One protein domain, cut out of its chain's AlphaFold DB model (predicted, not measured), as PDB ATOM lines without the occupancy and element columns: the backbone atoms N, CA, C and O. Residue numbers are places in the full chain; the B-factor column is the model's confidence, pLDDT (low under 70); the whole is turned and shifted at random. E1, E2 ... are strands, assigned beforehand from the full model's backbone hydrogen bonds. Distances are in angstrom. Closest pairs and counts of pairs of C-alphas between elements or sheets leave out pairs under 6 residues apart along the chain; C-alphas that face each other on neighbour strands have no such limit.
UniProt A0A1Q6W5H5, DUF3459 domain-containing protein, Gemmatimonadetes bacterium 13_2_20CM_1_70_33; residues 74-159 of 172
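Overview. This is residues 74 to 159 of the 172 residues of the protein "DUF3459 domain-containing protein" of Gemmatimonadetes bacterium 13_2_20CM_1_70_33 (UniProt A0A1Q6W5H5). With little regular structure, this is a small twisted wall of three antiparallel strands, E1, E2 and E3, with much of two long loops, residues 102 to 121 and 143 to 159, and the short hairpin E4 and E5 over one face. The 86 printed residues are all strand by class, 26 in named strands, E1 to E5; the whole is compact, radius of gyration of the C-alphas 12.5 A, spanning 36 by 26 by 19 A.

Along the chain. Find C-alpha 74 at (39.284, -20.136, 53.378), where E1, residues 74 to 79, begins. E2, residues 84 to 90, spans 19.5 A, and E3, residues 95 to 101, 19.9 A. E4 is residues 122 to 124; E5, residues 140 to 142, ends at (25.423, -22.032, 42.352).

Arrangement. E1, E2 and E3 form a meander, each strand antiparallel to the one before: look for N 75 and O 88, 2.9 A, then N 87 and O 98, 3.0 A. In the hairpin E4 and E5, N 124 and O 140 are 2.8 A apart. E3 and E4 are apart.

Size, cuts and confidence. The printed part has no cut. Links E3 to E4 and E4 to E5 are long. Confidence is under 70 at residues 131 to 137, 155 and 159.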
ATOM      1  N   LEU A  74      40.226 -19.278  52.669       97.75
ATOM      2  CA  LEU A  74      39.284 -20.136  53.378       97.75
ATOM      3  C   LEU A  74      37.920 -19.447  53.463       97.75
ATOM      4  O   LEU A  74      37.826 -18.305  53.916       97.75
ATOM      5  N   LEU A  75      36.872 -20.146  53.035       97.62
ATOM      6  CA  LEU A  75      35.484 -19.709  53.156       97.62
ATOM      7  C   LEU A  75      34.719 -20.752  53.982       97.62
ATOM      8  O   LEU A  75      34.585 -21.889  53.524       97.62
ATOM      9  N   PRO A  76      34.248 -20.417  55.192       96.81
ATOM     10  CA  PRO A  76      33.543 -21.372  56.036       96.81
ATOM     11  C   PRO A  76      32.194 -21.763  55.421       96.81
ATOM     12  O   PRO A  76      31.518 -20.939  54.799       96.81
ATOM     13  N   LEU A  77      31.804 -23.021  55.618       97.50
ATOM     14  CA  LEU A  77      30.486 -23.543  55.274       97.50
ATOM     15  C   LEU A  77      29.780 -24.025  56.543       97.50
ATOM     16  O   LEU A  77      30.421 -24.449  57.502       97.50
ATOM     17  N   THR A  78      28.453 -24.000  56.534       96.81
ATOM     18  CA  THR A  78      27.645 -24.736  57.506       96.81
ATOM     19  C   THR A  78      27.411 -26.153  57.001       96.81
ATOM     20  O   THR A  78      27.323 -26.380  55.793       96.81
ATOM     21  N   ALA A  79      27.310 -27.112  57.919       96.00
ATOM     22  CA  ALA A  79      26.992 -28.504  57.626       96.00
ATOM     23  C   ALA A  79      25.828 -28.971  58.511       96.00
ATOM     24  O   ALA A  79      25.694 -28.519  59.645       96.00
ATOM     25  N   THR A  80      24.996 -29.890  58.017       93.50
ATOM     26  CA  THR A  80      23.865 -30.444  58.789       93.50
ATOM     27  C   THR A  80      24.279 -31.387  59.928       93.50
ATOM     28  O   THR A  80      23.433 -31.753  60.737       93.50
ATOM     29  N   GLY A  81      25.556 -31.785  60.016       88.38
ATOM     30  CA  GLY A  81      26.091 -32.645  61.080       88.38
ATOM     31  C   GLY A  81      26.905 -31.852  62.115       88.38
ATOM     32  O   GLY A  81      27.826 -31.142  61.715       88.38
ATOM     33  N   PRO A  82      26.640 -31.998  63.430       88.19
ATOM     34  CA  PRO A  82      27.286 -31.190  64.474       88.19
ATOM     35  C   PRO A  82      28.789 -31.464  64.627       88.19
ATOM     36  O   PRO A  82      29.527 -30.621  65.127       88.19
ATOM     37  N   HIS A  83      29.251 -32.628  64.164       93.62
ATOM     38  CA  HIS A  83      30.656 -33.038  64.191       93.62
ATOM     39  C   HIS A  83      31.302 -32.997  62.804       93.62
ATOM     40  O   HIS A  83      32.281 -33.695  62.550       93.62
ATOM     41  N   VAL A  84      30.742 -32.216  61.877       94.50
ATOM     42  CA  VAL A  84      31.284 -32.092  60.526       94.50
ATOM     43  C   VAL A  84      31.795 -30.682  60.292       94.50
ATOM     44  O   VAL A  84      31.035 -29.718  60.263       94.50
ATOM     45  N   ALA A  85      33.101 -30.578  60.068       95.81
ATOM     46  CA  ALA A  85      33.738 -29.356  59.617       95.81
ATOM     47  C   ALA A  85      33.688 -29.288  58.086       95.81
ATOM     48  O   ALA A  85      34.129 -30.214  57.403       95.81
ATOM     49  N   ALA A  86      33.179 -28.182  57.542       96.25
ATOM     50  CA  ALA A  86      33.118 -27.950  56.105       96.25
ATOM     51  C   ALA A  86      33.599 -26.540  55.745       96.25
ATOM     52  O   ALA A  86      33.247 -25.557  56.396       96.25
ATOM     53  N   TYR A  87      34.407 -26.436  54.693       97.69
ATOM     54  CA  TYR A  87      34.878 -25.155  54.173       97.69
ATOM     55  C   TYR A  87      35.324 -25.278  52.715       97.69
ATOM     56  O   TYR A  87      35.673 -26.359  52.237       97.69
ATOM     57  N   LEU A  88      35.347 -24.151  52.006       97.38
ATOM     58  CA  LEU A  88      36.008 -24.037  50.713       97.38
ATOM     59  C   LEU A  88      37.413 -23.470  50.895       97.38
ATOM     60  O   LEU A  88      37.653 -22.592  51.727       97.38
ATOM     61  N   ARG A  89      38.328 -23.929  50.052       97.75
ATOM     62  CA  ARG A  89      39.569 -23.238  49.723       97.75
ATOM     63  C   ARG A  89      39.464 -22.751  48.288       97.75
ATOM     64  O   ARG A  89      39.140 -23.548  47.412       97.75
ATOM     65  N   ARG A  90      39.683 -21.458  48.051       95.88
ATOM     66  CA  ARG A  90      39.396 -20.839  46.752       95.88
ATOM     67  C   ARG A  90      40.473 -19.849  46.311       95.88
ATOM     68  O   ARG A  90      40.861 -18.978  47.087       95.88
ATOM     69  N   THR A  91      40.884 -19.954  45.054       95.88
ATOM     70  CA  THR A  91      41.533 -18.883  44.282       95.88
ATOM     71  C   THR A  91      40.577 -18.398  43.190       95.88
ATOM     72  O   THR A  91      39.413 -18.805  43.137       95.88
ATOM     73  N   ASP A  92      41.042 -17.533  42.296       90.56
ATOM     74  CA  ASP A  92      40.241 -17.114  41.141       90.56
ATOM     75  C   ASP A  92      40.035 -18.240  40.119       90.56
ATOM     76  O   ASP A  92      39.086 -18.190  39.339       90.56
ATOM     77  N   LYS A  93      40.902 -19.262  40.134       89.94
ATOM     78  CA  LYS A  93      40.920 -20.355  39.150       89.94
ATOM     79  C   LYS A  93      40.424 -21.680  39.716       89.94
ATOM     80  O   LYS A  93      39.708 -22.399  39.028       89.94
ATOM     81  N   ASP A  94      40.770 -21.972  40.968       92.00
ATOM     82  CA  ASP A  94      40.524 -23.271  41.584       92.00
ATOM     83  C   ASP A  94      39.661 -23.157  42.839       92.00
ATOM     84  O   ASP A  94      39.785 -22.230  43.647       92.00
ATOM     85  N   VAL A  95      38.822 -24.170  43.047       94.94
ATOM     86  CA  VAL A  95      38.051 -24.358  44.275       94.94
ATOM     87  C   VAL A  95      38.196 -25.791  44.762       94.94
ATOM     88  O   VAL A  95      38.051 -26.747  44.002       94.94
ATOM     89  N   VAL A  96      38.436 -25.943  46.061       95.69
ATOM     90  CA  VAL A  96      38.412 -27.235  46.742       95.69
ATOM     91  C   VAL A  96      37.430 -27.169  47.899       95.69
ATOM     92  O   VAL A  96      37.546 -26.319  48.780       95.69
ATOM     93  N   LEU A  97      36.464 -28.084  47.893       95.12
ATOM     94  CA  LEU A  97      35.569 -28.328  49.016       95.12
ATOM     95  C   LEU A  97      36.219 -29.334  49.966       95.12
ATOM     96  O   LEU A  97      36.535 -30.451  49.562       95.12
ATOM     97  N   VAL A  98      36.382 -28.942  51.226       94.75
ATOM     98  CA  VAL A  98      36.839 -29.822  52.301       94.75
ATOM     99  C   VAL A  98      35.661 -30.132  53.212       94.75
ATOM    100  O   VAL A  98      34.973 -29.219  53.670       94.75
ATOM    101  N   VAL A  99      35.449 -31.420  53.481       93.25
ATOM    102  CA  VAL A  99      34.459 -31.919  54.441       93.25
ATOM    103  C   VAL A  99      35.133 -32.980  55.299       93.25
ATOM    104  O   VAL A  99      35.617 -33.980  54.773       93.25
ATOM    105  N   ALA A 100      35.185 -32.750  56.606       92.75
ATOM    106  CA  ALA A 100      35.824 -33.634  57.568       92.75
ATOM    107  C   ALA A 100      34.843 -33.977  58.689       92.75
ATOM    108  O   ALA A 100      34.316 -33.084  59.353       92.75
ATOM    109  N   ASN A 101      34.607 -35.270  58.893       93.00
ATOM    110  CA  ASN A 101      33.918 -35.772  60.072       93.00
ATOM    111  C   ASN A 101      34.940 -35.908  61.208       93.00
ATOM    112  O   ASN A 101      35.946 -36.590  61.032       93.00
ATOM    113  N   VAL A 102      34.695 -35.236  62.331       93.38
ATOM    114  CA  VAL A 102      35.563 -35.264  63.520       93.38
ATOM    115  C   VAL A 102      34.964 -36.080  64.671       93.38
ATOM    116  O   VAL A 102      35.508 -36.063  65.771       93.38
ATOM    117  N   ALA A 103      33.845 -36.771  64.433       92.62
ATOM    118  CA  ALA A 103      33.319 -37.779  65.347       92.62
ATOM    119  C   ALA A 103      33.981 -39.146  65.124       92.62
ATOM    120  O   ALA A 103      34.580 -39.414  64.083       92.62
ATOM    121  N   ASP A 104      33.794 -40.028  66.099       91.00
ATOM    122  CA  ASP A 104      34.118 -41.456  66.054       91.00
ATOM    123  C   ASP A 104      33.038 -42.303  65.352       91.00
ATOM    124  O   ASP A 104      33.213 -43.504  65.158       91.00
ATOM    125  N   MET A 105      31.932 -41.681  64.933       89.81
ATOM    126  CA  MET A 105      30.830 -42.341  64.235       89.81
ATOM    127  C   MET A 105      30.660 -41.837  62.797       89.81
ATOM    128  O   MET A 105      30.838 -40.641  62.542       89.81
ATOM    129  N   PRO A 106      30.246 -42.697  61.845       88.88
ATOM    130  CA  PRO A 106      30.008 -42.293  60.463       88.88
ATOM    131  C   PRO A 106      28.933 -41.210  60.319       88.88
ATOM    132  O   PRO A 106      27.852 -41.294  60.900       88.88
ATOM    133  N   ALA A 107      29.188 -40.243  59.441       88.69
ATOM    134  CA  ALA A 107      28.231 -39.206  59.070       88.69
ATOM    135  C   ALA A 107      27.649 -39.489  57.676       88.69
ATOM    136  O   ALA A 107      28.406 -39.691  56.729       88.69
ATOM    137  N   THR A 108      26.323 -39.488  57.516       89.00
ATOM    138  CA  THR A 108      25.659 -39.754  56.221       89.00
ATOM    139  C   THR A 108      24.827 -38.565  55.760       89.00
ATOM    140  O   THR A 108      24.306 -37.815  56.581       89.00
ATOM    141  N   ARG A 109      24.688 -38.400  54.435       87.19
ATOM    142  CA  ARG A 109      23.834 -37.366  53.813       87.19
ATOM    143  C   ARG A 109      24.092 -35.950  54.349       87.19
ATOM    144  O   ARG A 109      23.165 -35.169  54.555       87.19
ATOM    145  N   ILE A 110      25.363 -35.617  54.561       91.56
ATOM    146  CA  ILE A 110      25.763 -34.286  55.012       91.56
ATOM    147  C   ILE A 110      25.494 -33.277  53.904       91.56
ATOM    148  O   ILE A 110      26.063 -33.381  52.821       91.56
ATOM    149  N   ALA A 111      24.647 -32.295  54.195       94.19
ATOM    150  CA  ALA A 111      24.421 -31.156  53.324       94.19
ATOM    151  C   ALA A 111      25.266 -29.979  53.812       94.19
ATOM    152  O   ALA A 111      25.302 -29.699  55.013       94.19
ATOM    153  N   VAL A 112      25.928 -29.291  52.885       95.44
ATOM    154  CA  VAL A 112      26.732 -28.099  53.162       95.44
ATOM    155  C   VAL A 112      26.125 -26.866  52.509       95.44
ATOM    156  O   VAL A 112      25.586 -26.934  51.402       95.44
ATOM    157  N   SER A 113      26.214 -25.728  53.195       97.00
ATOM    158  CA  SER A 113      25.763 -24.436  52.671       97.00
ATOM    159  C   SER A 113      26.770 -23.331  52.962       97.00
ATOM    160  O   SER A 113      27.523 -23.404  53.929       97.00
ATOM    161  N   SER A 114      26.800 -22.297  52.127       97.25
ATOM    162  CA  SER A 114      27.664 -21.126  52.308       97.25
ATOM    163  C   SER A 114      26.853 -19.874  52.638       97.25
ATOM    164  O   SER A 114      25.629 -19.864  52.515       97.25
ATOM    165  N   ALA A 115      27.538 -18.785  52.990       94.94
ATOM    166  CA  ALA A 115      26.989 -17.438  52.832       94.94
ATOM    167  C   ALA A 115      26.935 -17.039  51.338       94.94
ATOM    168  O   ALA A 115      27.498 -17.732  50.482       94.94
ATOM    169  N   ALA A 116      26.265 -15.928  51.026       94.69
ATOM    170  CA  ALA A 116      26.239 -15.360  49.676       94.69
ATOM    171  C   ALA A 116      27.654 -14.996  49.176       94.69
ATOM    172  O   ALA A 116      28.544 -14.678  49.966       94.69
ATOM    173  N   GLY A 117      27.861 -15.049  47.858       93.94
ATOM    174  CA  GLY A 117      29.124 -14.683  47.204       93.94
ATOM    175  C   GLY A 117      30.286 -15.668  47.395       93.94
ATOM    176  O   GLY A 117      31.429 -15.340  47.069       93.94
ATOM    177  N   ALA A 118      30.036 -16.875  47.909       94.81
ATOM    178  CA  ALA A 118      31.080 -17.875  48.127       94.81
ATOM    179  C   ALA A 118      31.703 -18.364  46.809       94.81
ATOM    180  O   ALA A 118      32.928 -18.507  46.712       94.81
ATOM    181  N   LEU A 119      30.871 -18.576  45.787       95.44
ATOM    182  CA  LEU A 119      31.287 -18.999  44.454       95.44
ATOM    183  C   LEU A 119      30.594 -18.169  43.369       95.44
ATOM    184  O   LEU A 119      29.478 -17.707  43.586       95.44
ATOM    185  N   PRO A 120      31.217 -17.985  42.194       94.62
ATOM    186  CA  PRO A 120      30.517 -17.463  41.027       94.62
ATOM    187  C   PRO A 120      29.294 -18.319  40.676       94.62
ATOM    188  O   PRO A 120      29.308 -19.542  40.855       94.62
ATOM    189  N   ALA A 121      28.252 -17.688  40.141       95.75
ATOM    190  CA  ALA A 121      27.095 -18.404  39.624       95.75
ATOM    191  C   ALA A 121      27.519 -19.359  38.500       95.75
ATOM    192  O   ALA A 121      28.329 -19.001  37.644       95.75
ATOM    193  N   GLY A 122      26.977 -20.573  38.496       94.38
ATOM    194  CA  GLY A 122      27.330 -21.564  37.489       94.38
ATOM    195  C   GLY A 122      27.148 -23.002  37.943       94.38
ATOM    196  O   GLY A 122      26.706 -23.293  39.056       94.38
ATOM    197  N   ARG A 123      27.496 -23.920  37.041       93.38
ATOM    198  CA  ARG A 123      27.478 -25.362  37.280       93.38
ATOM    199  C   ARG A 123      28.908 -25.877  37.390       93.38
ATOM    200  O   ARG A 123      29.707 -25.682  36.484       93.38
ATOM    201  N   TYR A 124      29.192 -26.571  38.480       91.19
ATOM    202  CA  TYR A 124      30.503 -27.103  38.819       91.19
ATOM    203  C   TYR A 124      30.474 -28.629  38.787       91.19
ATOM    204  O   TYR A 124      29.588 -29.264  39.368       91.19
ATOM    205  N   THR A 125      31.479 -29.218  38.147       88.19
ATOM    206  CA  THR A 125      31.749 -30.654  38.247       88.19
ATOM    207  C   THR A 125      32.652 -30.885  39.443       88.19
ATOM    208  O   THR A 125      33.727 -30.296  39.539       88.19
ATOM    209  N   VAL A 126      32.219 -31.739  40.364       86.62
ATOM    210  CA  VAL A 126      32.972 -32.037  41.581       86.62
ATOM    211  C   VAL A 126      33.683 -33.377  41.411       86.62
ATOM    212  O   VAL A 126      33.099 -34.350  40.938       86.62
ATOM    213  N   ARG A 127      34.969 -33.407  41.771       85.62
ATOM    214  CA  ARG A 127      35.843 -34.584  41.697       85.62
ATOM    215  C   ARG A 127      36.445 -34.851  43.072       85.62
ATOM    216  O   ARG A 127      36.925 -33.924  43.719       85.62
ATOM    217  N   ASN A 128      36.461 -36.114  43.493       85.88
ATOM    218  CA  ASN A 128      37.143 -36.519  44.719       85.88
ATOM    219  C   ASN A 128      38.670 -36.463  44.529       85.88
ATOM    220  O   ASN A 128      39.196 -36.997  43.553       85.88
ATOM    221  N   LEU A 129      39.367 -35.811  45.461       87.12
ATOM    222  CA  LEU A 129      40.813 -35.586  45.413       87.12
ATOM    223  C   LEU A 129      41.634 -36.499  46.343       87.12
ATOM    224  O   LEU A 129      42.847 -36.564  46.183       87.12
ATOM    225  N   VAL A 130      41.018 -37.201  47.304       80.94
ATOM    226  CA  VAL A 130      41.743 -37.950  48.363       80.94
ATOM    227  C   VAL A 130      41.825 -39.466  48.073       80.94
ATOM    228  O   VAL A 130      42.436 -40.217  48.826       80.94
ATOM    229  N   GLY A 131      41.311 -39.918  46.922       63.62
ATOM    230  CA  GLY A 131      41.327 -41.327  46.502       63.62
ATOM    231  C   GLY A 131      40.193 -42.163  47.116       63.62
ATOM    232  O   GLY A 131      39.500 -41.712  48.024       63.62
ATOM    233  N   GLY A 132      39.965 -43.369  46.578       55.69
ATOM    234  CA  GLY A 132      39.009 -44.341  47.136       55.69
ATOM    235  C   GLY A 132      37.652 -44.465  46.433       55.69
ATOM    236  O   GLY A 132      36.654 -44.646  47.119       55.69
ATOM    237  N   GLY A 133      37.583 -44.352  45.097       47.50
ATOM    238  CA  GLY A 133      36.439 -44.850  44.303       47.50
ATOM    239  C   GLY A 133      35.034 -44.383  44.728       47.50
ATOM    240  O   GLY A 133      34.053 -45.056  44.425       47.50
ATOM    241  N   GLY A 134      34.920 -43.266  45.452       49.66
ATOM    242  CA  GLY A 134      33.638 -42.742  45.917       49.66
ATOM    243  C   GLY A 134      32.809 -42.208  44.745       49.66
ATOM    244  O   GLY A 134      33.391 -41.666  43.801       49.66
ATOM    245  N   PRO A 135      31.470 -42.350  44.781       48.91
ATOM    246  CA  PRO A 135      30.611 -42.060  43.642       48.91
ATOM    247  C   PRO A 135      30.821 -40.628  43.170       48.91
ATOM    248  O   PRO A 135      30.937 -39.719  43.994       48.91
ATOM    249  N   ASN A 136      30.825 -40.445  41.846       56.00
ATOM    250  CA  ASN A 136      30.751 -39.138  41.207       56.00
ATOM    251  C   ASN A 136      29.691 -38.305  41.931       56.00
ATOM    252  O   ASN A 136      28.493 -38.595  41.875       56.00
ATOM    253  N   SER A 137      30.153 -37.314  42.682       63.66
ATOM    254  CA  SER A 137      29.286 -36.375  43.370       63.66
ATOM    255  C   SER A 137      28.432 -35.657  42.331       63.66
ATOM    256  O   SER A 137      28.910 -35.345  41.237       63.66
ATOM    257  N   SER A 138      27.162 -35.413  42.651       74.88
ATOM    258  CA  SER A 138      26.283 -34.644  41.769       74.88
ATOM    259  C   SER A 138      26.897 -33.283  41.460       74.88
ATOM    260  O   SER A 138      27.565 -32.703  42.310       74.88
ATOM    261  N   ALA A 139      26.657 -32.755  40.260       86.12
ATOM    262  CA  ALA A 139      27.100 -31.406  39.928       86.12
ATOM    263  C   ALA A 139      26.574 -30.396  40.963       86.12
ATOM    264  O   ALA A 139      25.404 -30.451  41.352       86.12
ATOM    265  N   LEU A 140      27.432 -29.472  41.380       90.81
ATOM    266  CA  LEU A 140      27.051 -28.357  42.236       90.81
ATOM    267  C   LEU A 140      26.523 -27.229  41.346       90.81
ATOM    268  O   LEU A 140      27.185 -26.827  40.393       90.81
ATOM    269  N   VAL A 141      25.338 -26.713  41.655       92.94
ATOM    270  CA  VAL A 141      24.771 -25.539  40.985       92.94
ATOM    271  C   VAL A 141      24.760 -24.386  41.975       92.94
ATOM    272  O   VAL A 141      24.219 -24.514  43.072       92.94
ATOM    273  N   VAL A 142      25.363 -23.272  41.578       96.25
ATOM    274  CA  VAL A 142      25.423 -22.032  42.352       96.25
ATOM    275  C   VAL A 142      24.582 -20.989  41.628       96.25
ATOM    276  O   VAL A 142      24.775 -20.747  40.434       96.25
ATOM    277  N   GLY A 143      23.623 -20.406  42.345       93.31
ATOM    278  CA  GLY A 143      22.753 -19.357  41.821       93.31
ATOM    279  C   GLY A 143      23.462 -18.008  41.694       93.31
ATOM    280  O   GLY A 143      24.633 -17.856  42.035       93.31
ATOM    281  N   VAL A 144      22.725 -17.000  41.228       95.94
ATOM    282  CA  VAL A 144      23.226 -15.620  41.061       95.94
ATOM    283  C   VAL A 144      23.658 -14.957  42.371       95.94
ATOM    284  O   VAL A 144      24.477 -14.046  42.357       95.94
ATOM    285  N   ASP A 145      23.150 -15.439  43.505       95.94
ATOM    286  CA  ASP A 145      23.558 -15.011  44.847       95.94
ATOM    287  C   ASP A 145      24.936 -15.556  45.266       95.94
ATOM    288  O   ASP A 145      25.458 -15.205  46.327       95.94
ATOM    289  N   GLY A 146      25.536 -16.422  44.448       95.81
ATOM    290  CA  GLY A 146      26.831 -17.031  44.705       95.81
ATOM    291  C   GLY A 146      26.840 -17.995  45.891       95.81
ATOM    292  O   GLY A 146      27.904 -18.275  46.450       95.81
ATOM    293  N   GLN A 147      25.668 -18.470  46.319       96.19
ATOM    294  CA  GLN A 147      25.523 -19.320  47.492       96.19
ATOM    295  C   GLN A 147      25.521 -20.810  47.121       96.19
ATOM    296  O   GLN A 147      24.810 -21.252  46.218       96.19
ATOM    297  N   VAL A 148      26.262 -21.616  47.883       96.06
ATOM    298  CA  VAL A 148      26.085 -23.072  47.936       96.06
ATOM    299  C   VAL A 148      24.905 -23.366  48.859       96.06
ATOM    300  O   VAL A 148      24.931 -22.970  50.023       96.06
ATOM    301  N   LYS A 149      23.872 -24.051  48.360       95.38
ATOM    302  CA  LYS A 149      22.636 -24.322  49.113       95.38
ATOM    303  C   LYS A 149      22.398 -25.820  49.256       95.38
ATOM    304  O   LYS A 149      22.090 -26.483  48.270       95.38
ATOM    305  N   GLY A 150      22.527 -26.337  50.477       93.50
ATOM    306  CA  GLY A 150      22.170 -27.716  50.822       93.50
ATOM    307  C   GLY A 150      22.866 -28.782  49.970       93.50
ATOM    308  O   GLY A 150      22.299 -29.844  49.729       93.50
ATOM    309  N   TYR A 151      24.069 -28.494  49.472       94.00
ATOM    310  CA  TYR A 151      24.775 -29.389  48.565       94.00
ATOM    311  C   TYR A 151      25.241 -30.637  49.313       94.00
ATOM    312  O   TYR A 151      25.868 -30.522  50.362       94.00
ATOM    313  N   VAL A 152      24.969 -31.822  48.767       91.69
ATOM    314  CA  VAL A 152      25.386 -33.100  49.359       91.69
ATOM    315  C   VAL A 152      26.581 -33.646  48.565       91.69
ATOM    316  O   VAL A 152      26.387 -34.205  47.483       91.69
ATOM    317  N   PRO A 153      27.823 -33.487  49.064       83.69
ATOM    318  CA  PRO A 153      29.029 -33.823  48.313       83.69
ATOM    319  C   PRO A 153      29.252 -35.327  48.178       83.69
ATOM    320  O   PRO A 153      29.895 -35.758  47.229       83.69
ATOM    321  N   MET A 154      28.730 -36.140  49.098       78.06
ATOM    322  CA  MET A 154      28.875 -37.593  49.060       78.06
ATOM    323  C   MET A 154      27.538 -38.265  49.355       78.06
ATOM    324  O   MET A 154      26.849 -37.907  50.307       78.06
ATOM    325  N   ARG A 155      27.183 -39.265  48.538       67.69
ATOM    326  CA  ARG A 155      25.998 -40.108  48.774       67.69
ATOM    327  C   ARG A 155      26.233 -41.182  49.849       67.69
ATOM    328  O   ARG A 155      25.262 -41.665  50.418       67.69
ATOM    329  N   GLY A 156      27.494 -41.544  50.111       72.25
ATOM    330  CA  GLY A 156      27.902 -42.499  51.151       72.25
ATOM    331  C   GLY A 156      28.144 -41.852  52.520       72.25
ATOM    332  O   GLY A 156      27.752 -40.707  52.756       72.25
ATOM    333  N   SER A 157      28.797 -42.588  53.420       74.38
ATOM    334  CA  SER A 157      29.239 -42.068  54.715       74.38
ATOM    335  C   SER A 157      30.612 -41.394  54.639       74.38
ATOM    336  O   SER A 157      31.449 -41.748  53.811       74.38
ATOM    337  N   ILE A 158      30.851 -40.442  55.541       76.50
ATOM    338  CA  ILE A 158      32.169 -39.877  55.837       76.50
ATOM    339  C   ILE A 158      32.645 -40.497  57.155       76.50
ATOM    340  O   ILE A 158      31.993 -40.322  58.188       76.50
ATOM    341  N   GLY A 159      33.769 -41.214  57.107       66.19
ATOM    342  CA  GLY A 159      34.291 -42.034  58.207       66.19
ATOM    343  C   GLY A 159      34.096 -43.532  57.956       66.19
ATOM    344  O   GLY A 159      33.174 -43.933  57.236       66.19
TER     345      GLY A 159